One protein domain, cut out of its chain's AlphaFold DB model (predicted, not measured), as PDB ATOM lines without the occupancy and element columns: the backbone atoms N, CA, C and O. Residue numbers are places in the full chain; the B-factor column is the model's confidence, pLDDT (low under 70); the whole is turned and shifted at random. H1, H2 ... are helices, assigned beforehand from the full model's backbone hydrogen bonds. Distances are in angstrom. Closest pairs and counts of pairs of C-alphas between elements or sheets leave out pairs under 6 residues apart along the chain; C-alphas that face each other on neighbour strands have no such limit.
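Overview. This is residues 11 to 86 of the 174 residues of the protein "DUF3459 domain-containing protein" of Chloroflexia bacterium (UniProt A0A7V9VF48). Two helices, H1 and H3, lie side by side and run the same way, and a long loop, residues 31 to 59, reaches out to Asp 55, far from H3's end, before folding back into the short H2. The 76 printed residues hold three named helices, H1, H2, H3 in chain order, and no named strand; the class is all helix, with under half of the residues in named elements. The whole is only just compact, close to loose, with a radius of gyration of the C-alphas of 13.7 A and spans of 44 by 31 by 19 A.

Arrangement. Begin with H1, residues 18 to 30: it touches H3, residues 74 to 86, at a shallow tilt of 15 degrees, the same way. Look at Phe 29 and Leu 83, whose C-alphas are their closest, 6.6 A apart. H2, residues 60 to 64, is apart from both. In H1 and H3 every O i to N i+4 pair is within hydrogen-bond range; in H2 0 of 1 is, but 2 of 2 O i to N i+3 pairs are.

Along the chain. Find C-alpha 18 at (144.150, 110.766, 122.646); from there H1 runs 18.4 A to Thr 30. H2 runs 6.9 A from Ser 60 to Arg 64. H3 runs 18.3 A from Val 74 to C-alpha 86 at (163.036, 109.961, 116.461).

Size, cuts and confidence. The C-alphas of Asp 55 and Val 86, the two farthest apart, are 44.6 A apart. The link from H1 to H2 is long, 29 residues. The printed part has no cut, and no printed residue is under 70 in pLDDT.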
ATOM      1  N   LEU A  11     143.348 118.525 123.353       97.00
ATOM      2  CA  LEU A  11     142.558 117.379 123.796       97.00
ATOM      3  C   LEU A  11     141.076 117.730 124.020       97.00
ATOM      4  O   LEU A  11     140.217 116.930 123.664       97.00
ATOM      5  N   TRP A  12     140.780 118.954 124.473       96.88
ATOM      6  CA  TRP A  12     139.411 119.472 124.580       96.88
ATOM      7  C   TRP A  12     138.740 119.594 123.215       96.88
ATOM      8  O   TRP A  12     137.648 119.073 122.990       96.88
ATOM      9  N   VAL A  13     139.432 120.220 122.255       96.44
ATOM     10  CA  VAL A  13     138.947 120.338 120.869       96.44
ATOM     11  C   VAL A  13     138.753 118.951 120.244       96.44
ATOM     12  O   VAL A  13     137.804 118.726 119.490       96.44
ATOM     13  N   ALA A  14     139.624 118.002 120.594       95.75
ATOM     14  CA  ALA A  14     139.558 116.604 120.192       95.75
ATOM     15  C   ALA A  14     138.536 115.767 120.988       95.75
ATOM     16  O   ALA A  14     138.381 114.586 120.685       95.75
ATOM     17  N   ARG A  15     137.819 116.348 121.963       96.38
ATOM     18  CA  ARG A  15     136.832 115.671 122.826       96.38
ATOM     19  C   ARG A  15     137.407 114.448 123.554       96.38
ATOM     20  O   ARG A  15     136.801 113.375 123.534       96.38
ATOM     21  N   GLY A  16     138.600 114.587 124.124       95.69
ATOM     22  CA  GLY A  16     139.290 113.505 124.827       95.69
ATOM     23  C   GLY A  16     139.943 112.457 123.914       95.69
ATOM     24  O   GLY A  16     140.443 111.447 124.407       95.69
ATOM     25  N   ASP A  17     139.961 112.649 122.589       95.56
ATOM     26  CA  ASP A  17     140.548 111.678 121.659       95.56
ATOM     27  C   ASP A  17     142.089 111.735 121.660       95.56
ATOM     28  O   ASP A  17     142.730 112.480 120.909       95.56
ATOM     29  N   VAL A  18     142.692 110.904 122.514       96.12
ATOM     30  CA  VAL A  18     144.150 110.766 122.646       96.12
ATOM     31  C   VAL A  18     144.800 110.226 121.368       96.12
ATOM     32  O   VAL A  18     145.927 110.611 121.048       96.12
ATOM     33  N   ASP A  19     144.118 109.383 120.588       94.12
ATOM     34  CA  ASP A  19     144.668 108.878 119.324       94.12
ATOM     35  C   ASP A  19     144.803 110.011 118.301       94.12
ATOM     36  O   ASP A  19     145.812 110.099 117.592       94.12
ATOM     37  N   LEU A  20     143.828 110.924 118.260       94.75
ATOM     38  CA  LEU A  20     143.900 112.132 117.444       94.75
ATOM     39  C   LEU A  20     145.042 113.049 117.887       94.75
ATOM     40  O   LEU A  20     145.766 113.559 117.028       94.75
ATOM     41  N   LEU A  21     145.260 113.199 119.197       97.31
ATOM     42  CA  LEU A  21     146.410 113.932 119.727       97.31
ATOM     43  C   LEU A  21     147.735 113.282 119.307       97.31
ATOM     44  O   LEU A  21     148.616 113.980 118.808       97.31
ATOM     45  N   LYS A  22     147.872 111.954 119.412       97.25
ATOM     46  CA  LYS A  22     149.083 111.239 118.967       97.25
ATOM     47  C   LYS A  22     149.343 111.430 117.470       97.25
ATOM     48  O   LYS A  22     150.481 111.686 117.073       97.25
ATOM     49  N   MET A  23     148.304 111.361 116.633       95.94
ATOM     50  CA  MET A  23     148.414 111.620 115.189       95.94
ATOM     51  C   MET A  23     148.836 113.064 114.889       95.94
ATOM     52  O   MET A  23     149.739 113.288 114.076       95.94
ATOM     53  N   ALA A  24     148.226 114.041 115.561       96.38
ATOM     54  CA  ALA A  24     148.558 115.455 115.407       96.38
ATOM     55  C   ALA A  24     149.979 115.772 115.902       96.38
ATOM     56  O   ALA A  24     150.712 116.509 115.240       96.38
ATOM     57  N   ALA A  25     150.397 115.173 117.019       97.50
ATOM     58  CA  ALA A  25     151.738 115.316 117.572       97.50
ATOM     59  C   ALA A  25     152.791 114.703 116.643       97.50
ATOM     60  O   ALA A  25     153.791 115.359 116.355       97.50
ATOM     61  N   LEU A  26     152.544 113.511 116.083       95.88
ATOM     62  CA  LEU A  26     153.420 112.940 115.058       95.88
ATOM     63  C   LEU A  26     153.551 113.882 113.861       95.88
ATOM     64  O   LEU A  26     154.668 114.202 113.455       95.88
ATOM     65  N   TYR A  27     152.434 114.398 113.341       94.44
ATOM     66  CA  TYR A  27     152.471 115.377 112.259       94.44
ATOM     67  C   TYR A  27     153.317 116.601 112.632       94.44
ATOM     68  O   TYR A  27     154.258 116.928 111.905       94.44
ATOM     69  N   GLN A  28     153.054 117.213 113.792       95.75
ATOM     70  CA  GLN A  28     153.790 118.369 114.308       95.75
ATOM     71  C   GLN A  28     155.297 118.103 114.388       95.75
ATOM     72  O   GLN A  28     156.095 118.940 113.968       95.75
ATOM     73  N   PHE A  29     155.696 116.939 114.897       95.31
ATOM     74  CA  PHE A  29     157.097 116.555 115.054       95.31
ATOM     75  C   PHE A  29     157.807 116.247 113.739       95.31
ATOM     76  O   PHE A  29     159.036 116.195 113.728       95.31
ATOM     77  N   THR A  30     157.074 116.116 112.631       91.88
ATOM     78  CA  THR A  30     157.678 116.050 111.295       91.88
ATOM     79  C   THR A  30     157.836 117.414 110.619       91.88
ATOM     80  O   THR A  30     158.498 117.508 109.585       91.88
ATOM     81  N   LEU A  31     157.237 118.480 111.161       91.06
ATOM     82  CA  LEU A  31     157.299 119.814 110.561       91.06
ATOM     83  C   LEU A  31     158.678 120.475 110.757       91.06
ATOM     84  O   LEU A  31     159.401 120.165 111.719       91.06
ATOM     85  N   PRO A  32     159.048 121.413 109.861       88.06
ATOM     86  CA  PRO A  32     160.227 122.242 110.053       88.06
ATOM     87  C   PRO A  32     160.052 123.165 111.260       88.06
ATOM     88  O   PRO A  32     158.936 123.552 111.610       88.06
ATOM     89  N   ARG A  33     161.189 123.592 111.823       90.12
ATOM     90  CA  ARG A  33     161.312 124.387 113.064       90.12
ATOM     91  C   ARG A  33     160.999 123.585 114.338       90.12
ATOM     92  O   ARG A  33     160.446 122.492 114.256       90.12
ATOM     93  N   PRO A  34     161.415 124.068 115.523       92.31
ATOM     94  CA  PRO A  34     161.181 123.349 116.769       92.31
ATOM     95  C   PRO A  34     159.681 123.129 117.041       92.31
ATOM     96  O   PRO A  34     158.911 124.093 116.977       92.31
ATOM     97  N   PRO A  35     159.244 121.896 117.360       95.88
ATOM     98  CA  PRO A  35     157.910 121.680 117.892       95.88
ATOM     99  C   PRO A  35     157.821 122.319 119.281       95.88
ATOM    100  O   PRO A  35     158.739 122.208 120.090       95.88
ATOM    101  N   ILE A  36     156.706 122.989 119.551       97.56
ATOM    102  CA  ILE A  36     156.385 123.540 120.866       97.56
ATOM    103  C   ILE A  36     155.303 122.655 121.480       97.56
ATOM    104  O   ILE A  36     154.276 122.428 120.833       97.56
ATOM    105  N   ILE A  37     155.564 122.163 122.688       98.12
ATOM    106  CA  ILE A  37     154.627 121.405 123.520       98.12
ATOM    107  C   ILE A  37     154.206 122.328 124.662       98.12
ATOM    108  O   ILE A  37     155.072 122.913 125.318       98.12
ATOM    109  N   TYR A  38     152.903 122.490 124.880       98.19
ATOM    110  CA  TYR A  38     152.387 123.192 126.050       98.19
ATOM    111  C   TYR A  38     152.224 122.213 127.216       98.19
ATOM    112  O   TYR A  38     151.863 121.059 126.988       98.19
ATOM    113  N   TYR A  39     152.505 122.647 128.448       97.88
ATOM    114  CA  TYR A  39     152.580 121.729 129.589       97.88
ATOM    115  C   TYR A  39     151.296 120.905 129.749       97.88
ATOM    116  O   TYR A  39     150.173 121.409 129.600       97.88
ATOM    117  N   GLY A  40     151.483 119.626 130.055       97.88
ATOM    118  CA  GLY A  40     150.399 118.679 130.263       97.88
ATOM    119  C   GLY A  40     149.817 118.099 128.975       97.88
ATOM    120  O   GLY A  40     149.137 117.083 129.037       97.88
ATOM    121  N   THR A  41     150.119 118.653 127.796       98.25
ATOM    122  CA  THR A  41     149.686 118.046 126.521       98.25
ATOM    123  C   THR A  41     150.254 116.635 126.382       98.25
ATOM    124  O   THR A  41     149.555 115.705 125.997       98.25
ATOM    125  N   GLU A  42     151.515 116.452 126.770       98.31
ATOM    126  CA  GLU A  42     152.214 115.171 126.761       98.31
ATOM    127  C   GLU A  42     151.734 114.180 127.826       98.31
ATOM    128  O   GLU A  42     152.096 113.008 127.763       98.31
ATOM    129  N   THR A  43     150.932 114.629 128.793       98.00
ATOM    130  CA  THR A  43     150.378 113.791 129.866       98.00
ATOM    131  C   THR A  43     148.863 113.634 129.784       98.00
ATOM    132  O   THR A  43     148.295 112.975 130.648       98.00
ATOM    133  N   GLY A  44     148.213 114.228 128.778       97.00
ATOM    134  CA  GLY A  44     146.766 114.143 128.581       97.00
ATOM    135  C   GLY A  44     145.956 115.159 129.390       97.00
ATOM    136  O   GLY A  44     144.778 114.932 129.634       97.00
ATOM    137  N   LEU A  45     146.564 116.273 129.814       97.12
ATOM    138  CA  LEU A  45     145.868 117.340 130.531       97.12
ATOM    139  C   LEU A  45     144.801 117.978 129.632       97.12
ATOM    140  O   LEU A  45     145.119 118.602 128.615       97.12
ATOM    141  N   GLU A  46     143.545 117.839 130.038       91.94
ATOM    142  CA  GLU A  46     142.382 118.470 129.413       91.94
ATOM    143  C   GLU A  46     141.979 119.748 130.171       91.94
ATOM    144  O   GLU A  46     142.565 120.083 131.196       91.94
ATOM    145  N   GLN A  47     141.009 120.497 129.650       93.69
ATOM    146  CA  GLN A  47     140.334 121.580 130.372       93.69
ATOM    147  C   GLN A  47     138.885 121.189 130.692       93.69
ATOM    148  O   GLN A  47     138.406 120.147 130.253       93.69
ATOM    149  N   TRP A  48     138.187 122.026 131.456       91.12
ATOM    150  CA  TRP A  48     136.853 121.712 131.981       91.12
ATOM    151  C   TRP A  48     135.745 122.415 131.197       91.12
ATOM    152  O   TRP A  48     134.657 121.863 131.025       91.12
ATOM    153  N   HIS A  49     136.027 123.624 130.710       94.44
ATOM    154  CA  HIS A  49     135.105 124.436 129.926       94.44
ATOM    155  C   HIS A  49     135.803 125.047 128.719       94.44
ATOM    156  O   HIS A  49     137.026 125.110 128.679       94.44
ATOM    157  N   ASP A  50     135.030 125.518 127.744       95.31
ATOM    158  CA  ASP A  50     135.580 126.250 126.606       95.31
ATOM    159  C   ASP A  50     136.162 127.605 127.048       95.31
ATOM    160  O   ASP A  50     135.663 128.224 127.989       95.31
ATOM    161  N   VAL A  51     137.210 128.084 126.368       94.75
ATOM    162  CA  VAL A  51     137.735 129.439 126.592       94.75
ATOM    163  C   VAL A  51     136.751 130.519 126.140       94.75
ATOM    164  O   VAL A  51     136.840 131.635 126.646       94.75
ATOM    165  N   GLU A  52     135.844 130.229 125.202       94.06
ATOM    166  CA  GLU A  52     134.773 131.132 124.759       94.06
ATOM    167  C   GLU A  52     133.427 130.718 125.368       94.06
ATOM    168  O   GLU A  52     132.963 129.595 125.185       94.06
ATOM    169  N   TYR A  53     132.789 131.638 126.093       92.25
ATOM    170  CA  TYR A  53     131.505 131.406 126.759       92.25
ATOM    171  C   TYR A  53     130.343 131.981 125.942       92.25
ATOM    172  O   TYR A  53     130.517 132.907 125.150       92.25
ATOM    173  N   ASP A  54     129.128 131.479 126.192       92.12
ATOM    174  CA  ASP A  54     127.898 131.895 125.492       92.12
ATOM    175  C   ASP A  54     127.578 133.397 125.628       92.12
ATOM    176  O   ASP A  54     126.863 133.965 124.804       92.12
ATOM    177  N   ASP A  55     128.112 134.059 126.659       93.44
ATOM    178  CA  ASP A  55     127.986 135.505 126.875       93.44
ATOM    179  C   ASP A  55     128.980 136.342 126.042       93.44
ATOM    180  O   ASP A  55     129.013 137.570 126.158       93.44
ATOM    181  N   GLY A  56     129.789 135.691 125.201       91.25
ATOM    182  CA  GLY A  56     130.831 136.304 124.379       91.25
ATOM    183  C   GLY A  56     132.112 136.643 125.145       91.25
ATOM    184  O   GLY A  56     133.036 137.214 124.558       91.25
ATOM    185  N   SER A  57     132.196 136.320 126.440       92.19
ATOM    186  CA  SER A  57     133.422 136.489 127.216       92.19
ATOM    187  C   SER A  57     134.449 135.407 126.878       92.19
ATOM    188  O   SER A  57     134.107 134.270 126.541       92.19
ATOM    189  N   ARG A  58     135.734 135.767 126.982       93.12
ATOM    190  CA  ARG A  58     136.852 134.830 126.837       93.12
ATOM    191  C   ARG A  58     137.564 134.660 128.174       93.12
ATOM    192  O   ARG A  58     138.035 135.651 128.731       93.12
ATOM    193  N   LYS A  59     137.682 133.422 128.652       92.69
ATOM    194  CA  LYS A  59     138.409 133.066 129.880       92.69
ATOM    195  C   LYS A  59     139.542 132.106 129.539       92.69
ATOM    196  O   LYS A  59     139.381 130.888 129.526       92.69
ATOM    197  N   SER A  60     140.709 132.663 129.218       89.69
ATOM    198  CA  SER A  60     141.896 131.866 128.874       89.69
ATOM    199  C   SER A  60     142.392 131.006 130.045       89.69
ATOM    200  O   SER A  60     143.192 130.096 129.831       89.69
ATOM    201  N   GLU A  61     141.928 131.272 131.269       91.50
ATOM    202  CA  GLU A  61     142.196 130.506 132.489       91.50
ATOM    203  C   GLU A  61     141.860 129.017 132.343       91.50
ATOM    204  O   GLU A  61     142.573 128.193 132.911       91.50
ATOM    205  N   GLU A  62     140.868 128.661 131.519       93.19
ATOM    206  CA  GLU A  62     140.504 127.261 131.245       93.19
ATOM    207  C   GLU A  62     141.672 126.474 130.630       93.19
ATOM    208  O   GLU A  62     141.907 125.311 130.954       93.19
ATOM    209  N   SER A  63     142.503 127.127 129.814       93.75
ATOM    210  CA  SER A  63     143.715 126.510 129.258       93.75
ATOM    211  C   SER A  63     144.889 126.480 130.253       93.75
ATOM    212  O   SER A  63     145.867 125.763 130.045       93.75
ATOM    213  N   ARG A  64     144.785 127.206 131.373       95.62
ATOM    214  CA  ARG A  64     145.864 127.472 132.343       95.62
ATOM    215  C   ARG A  64     145.638 126.777 133.689       95.62
ATOM    216  O   ARG A  64     146.207 127.198 134.697       95.62
ATOM    217  N   ILE A  65     144.816 125.726 133.721       95.06
ATOM    218  CA  ILE A  65     144.573 124.959 134.946       95.06
ATOM    219  C   ILE A  65     145.873 124.345 135.499       95.06
ATOM    220  O   ILE A  65     146.797 124.060 134.726       95.06
ATOM    221  N   PRO A  66     145.975 124.120 136.820       96.56
ATOM    222  CA  PRO A  66     147.123 123.438 137.401       96.56
ATOM    223  C   PRO A  66     147.380 122.084 136.736       96.56
ATOM    224  O   PRO A  66     146.453 121.393 136.321       96.56
ATOM    225  N   MET A  67     148.652 121.705 136.655       97.19
ATOM    226  CA  MET A  67     149.034 120.376 136.198       97.19
ATOM    227  C   MET A  67     148.459 119.306 137.134       97.19
ATOM    228  O   MET A  67     148.648 119.391 138.349       97.19
ATOM    229  N   ASP A  68     147.819 118.286 136.562       95.81
ATOM    230  CA  ASP A  68     147.385 117.099 137.295       95.81
ATOM    231  C   ASP A  68     148.542 116.096 137.386       95.81
ATOM    232  O   ASP A  68     148.832 115.340 136.458       95.81
ATOM    233  N   TRP A  69     149.258 116.137 138.508       96.44
ATOM    234  CA  TRP A  69     150.382 115.236 138.769       96.44
ATOM    235  C   TRP A  69     149.949 113.836 139.214       96.44
ATOM    236  O   TRP A  69     150.786 112.933 139.248       96.44
ATOM    237  N   GLU A  70     148.676 113.650 139.565       96.62
ATOM    238  CA  GLU A  70     148.140 112.375 140.041       96.62
ATOM    239  C   GLU A  70     147.668 111.506 138.868       96.62
ATOM    240  O   GLU A  70     147.817 110.283 138.912       96.62
ATOM    241  N   ASN A  71     147.190 112.130 137.784       95.19
ATOM    242  CA  ASN A  71     146.634 111.446 136.614       95.19
ATOM    243  C   ASN A  71     147.444 111.716 135.335       95.19
ATOM    244  O   ASN A  71     146.987 112.371 134.401       95.19
ATOM    245  N   ILE A  72     148.660 111.169 135.267       97.19
ATOM    246  CA  ILE A  72     149.508 111.243 134.067       97.19
ATOM    247  C   ILE A  72     149.214 110.062 133.132       97.19
ATOM    248  O   ILE A  72     149.407 108.904 133.514       97.19
ATOM    249  N   ASP A  73     148.873 110.333 131.865       97.38
ATOM    250  CA  ASP A  73     148.905 109.304 130.817       97.38
ATOM    251  C   ASP A  73     150.361 108.945 130.479       97.38
ATOM    252  O   ASP A  73     151.038 109.568 129.653       97.38
ATOM    253  N   VAL A  74     150.857 107.897 131.136       96.75
ATOM    254  CA  VAL A  74     152.225 107.393 130.961       96.75
ATOM    255  C   VAL A  74     152.499 106.887 129.544       96.75
ATOM    256  O   VAL A  74     153.645 106.936 129.093       96.75
ATOM    257  N   SER A  75     151.469 106.418 128.831       95.12
ATOM    258  CA  SER A  75     151.604 105.914 127.464       95.12
ATOM    259  C   SER A  75     151.783 107.063 126.474       95.12
ATOM    260  O   SER A  75     152.606 106.979 125.561       95.12
ATOM    261  N   LEU A  76     151.051 108.159 126.681       96.75
ATOM    262  CA  LEU A  76     151.182 109.379 125.899       96.75
ATOM    263  C   LEU A  76     152.528 110.049 126.175       96.75
ATOM    264  O   LEU A  76     153.229 110.418 125.233       96.75
ATOM    265  N   LEU A  77     152.949 110.097 127.438       97.81
ATOM    266  CA  LEU A  77     154.252 110.639 127.809       97.81
ATOM    267  C   LEU A  77     155.401 109.839 127.178       97.81
ATOM    268  O   LEU A  77     156.365 110.426 126.683       97.81
ATOM    269  N   ALA A  78     155.307 108.504 127.173       96.56
ATOM    270  CA  ALA A  78     156.261 107.646 126.472       96.56
ATOM    271  C   ALA A  78     156.281 107.951 124.966       96.56
ATOM    272  O   ALA A  78     157.348 108.207 124.413       96.56
ATOM    273  N   PHE A  79     155.109 108.066 124.337       96.75
ATOM    274  CA  PHE A  79     154.999 108.418 122.923       96.75
ATOM    275  C   PHE A  79     155.644 109.776 122.590       96.75
ATOM    276  O   PHE A  79     156.370 109.890 121.604       96.75
ATOM    277  N   TYR A  80     155.464 110.805 123.424       98.00
ATOM    278  CA  TYR A  80     156.148 112.092 123.239       98.00
ATOM    279  C   TYR A  80     157.673 111.985 123.382       98.00
ATOM    280  O   TYR A  80     158.408 112.671 122.666       98.00
ATOM    281  N   ARG A  81     158.175 111.109 124.259       97.69
ATOM    282  CA  ARG A  81     159.617 110.821 124.346       97.69
ATOM    283  C   ARG A  81     160.126 110.146 123.074       97.69
ATOM    284  O   ARG A  81     161.193 110.530 122.594       97.69
ATOM    285  N   ASP A  82     159.358 109.228 122.495       96.44
ATOM    286  CA  ASP A  82     159.698 108.596 121.218       96.44
ATOM    287  C   ASP A  82     159.678 109.592 120.057       96.44
ATOM    288  O   ASP A  82     160.616 109.614 119.259       96.44
ATOM    289  N   LEU A  83     158.704 110.506 120.015       96.56
ATOM    290  CA  LEU A  83     158.690 111.617 119.056       96.56
ATOM    291  C   LEU A  83     159.975 112.452 119.132       96.56
ATOM    292  O   LEU A  83     160.584 112.766 118.106       96.56
ATOM    293  N   ILE A  84     160.418 112.796 120.345       97.25
ATOM    294  CA  ILE A  84     161.659 113.549 120.570       97.25
ATOM    295  C   ILE A  84     162.881 112.731 120.137       97.25
ATOM    296  O   ILE A  84     163.764 113.277 119.469       97.25
ATOM    297  N   ARG A  85     162.943 111.444 120.498       96.44
ATOM    298  CA  ARG A  85     164.032 110.529 120.122       96.44
ATOM    299  C   ARG A  85     164.163 110.436 118.608       96.44
ATOM    300  O   ARG A  85     165.212 110.795 118.075       96.44
ATOM    301  N   VAL A  86     163.081 110.071 117.923       94.38
ATOM    302  CA  VAL A  86     163.036 109.961 116.461       94.38
ATOM    303  C   VAL A  86     163.450 111.285 115.822       94.38
ATOM    304  O   VAL A  86     164.321 111.288 114.951       94.38
TER     305      VAL A  86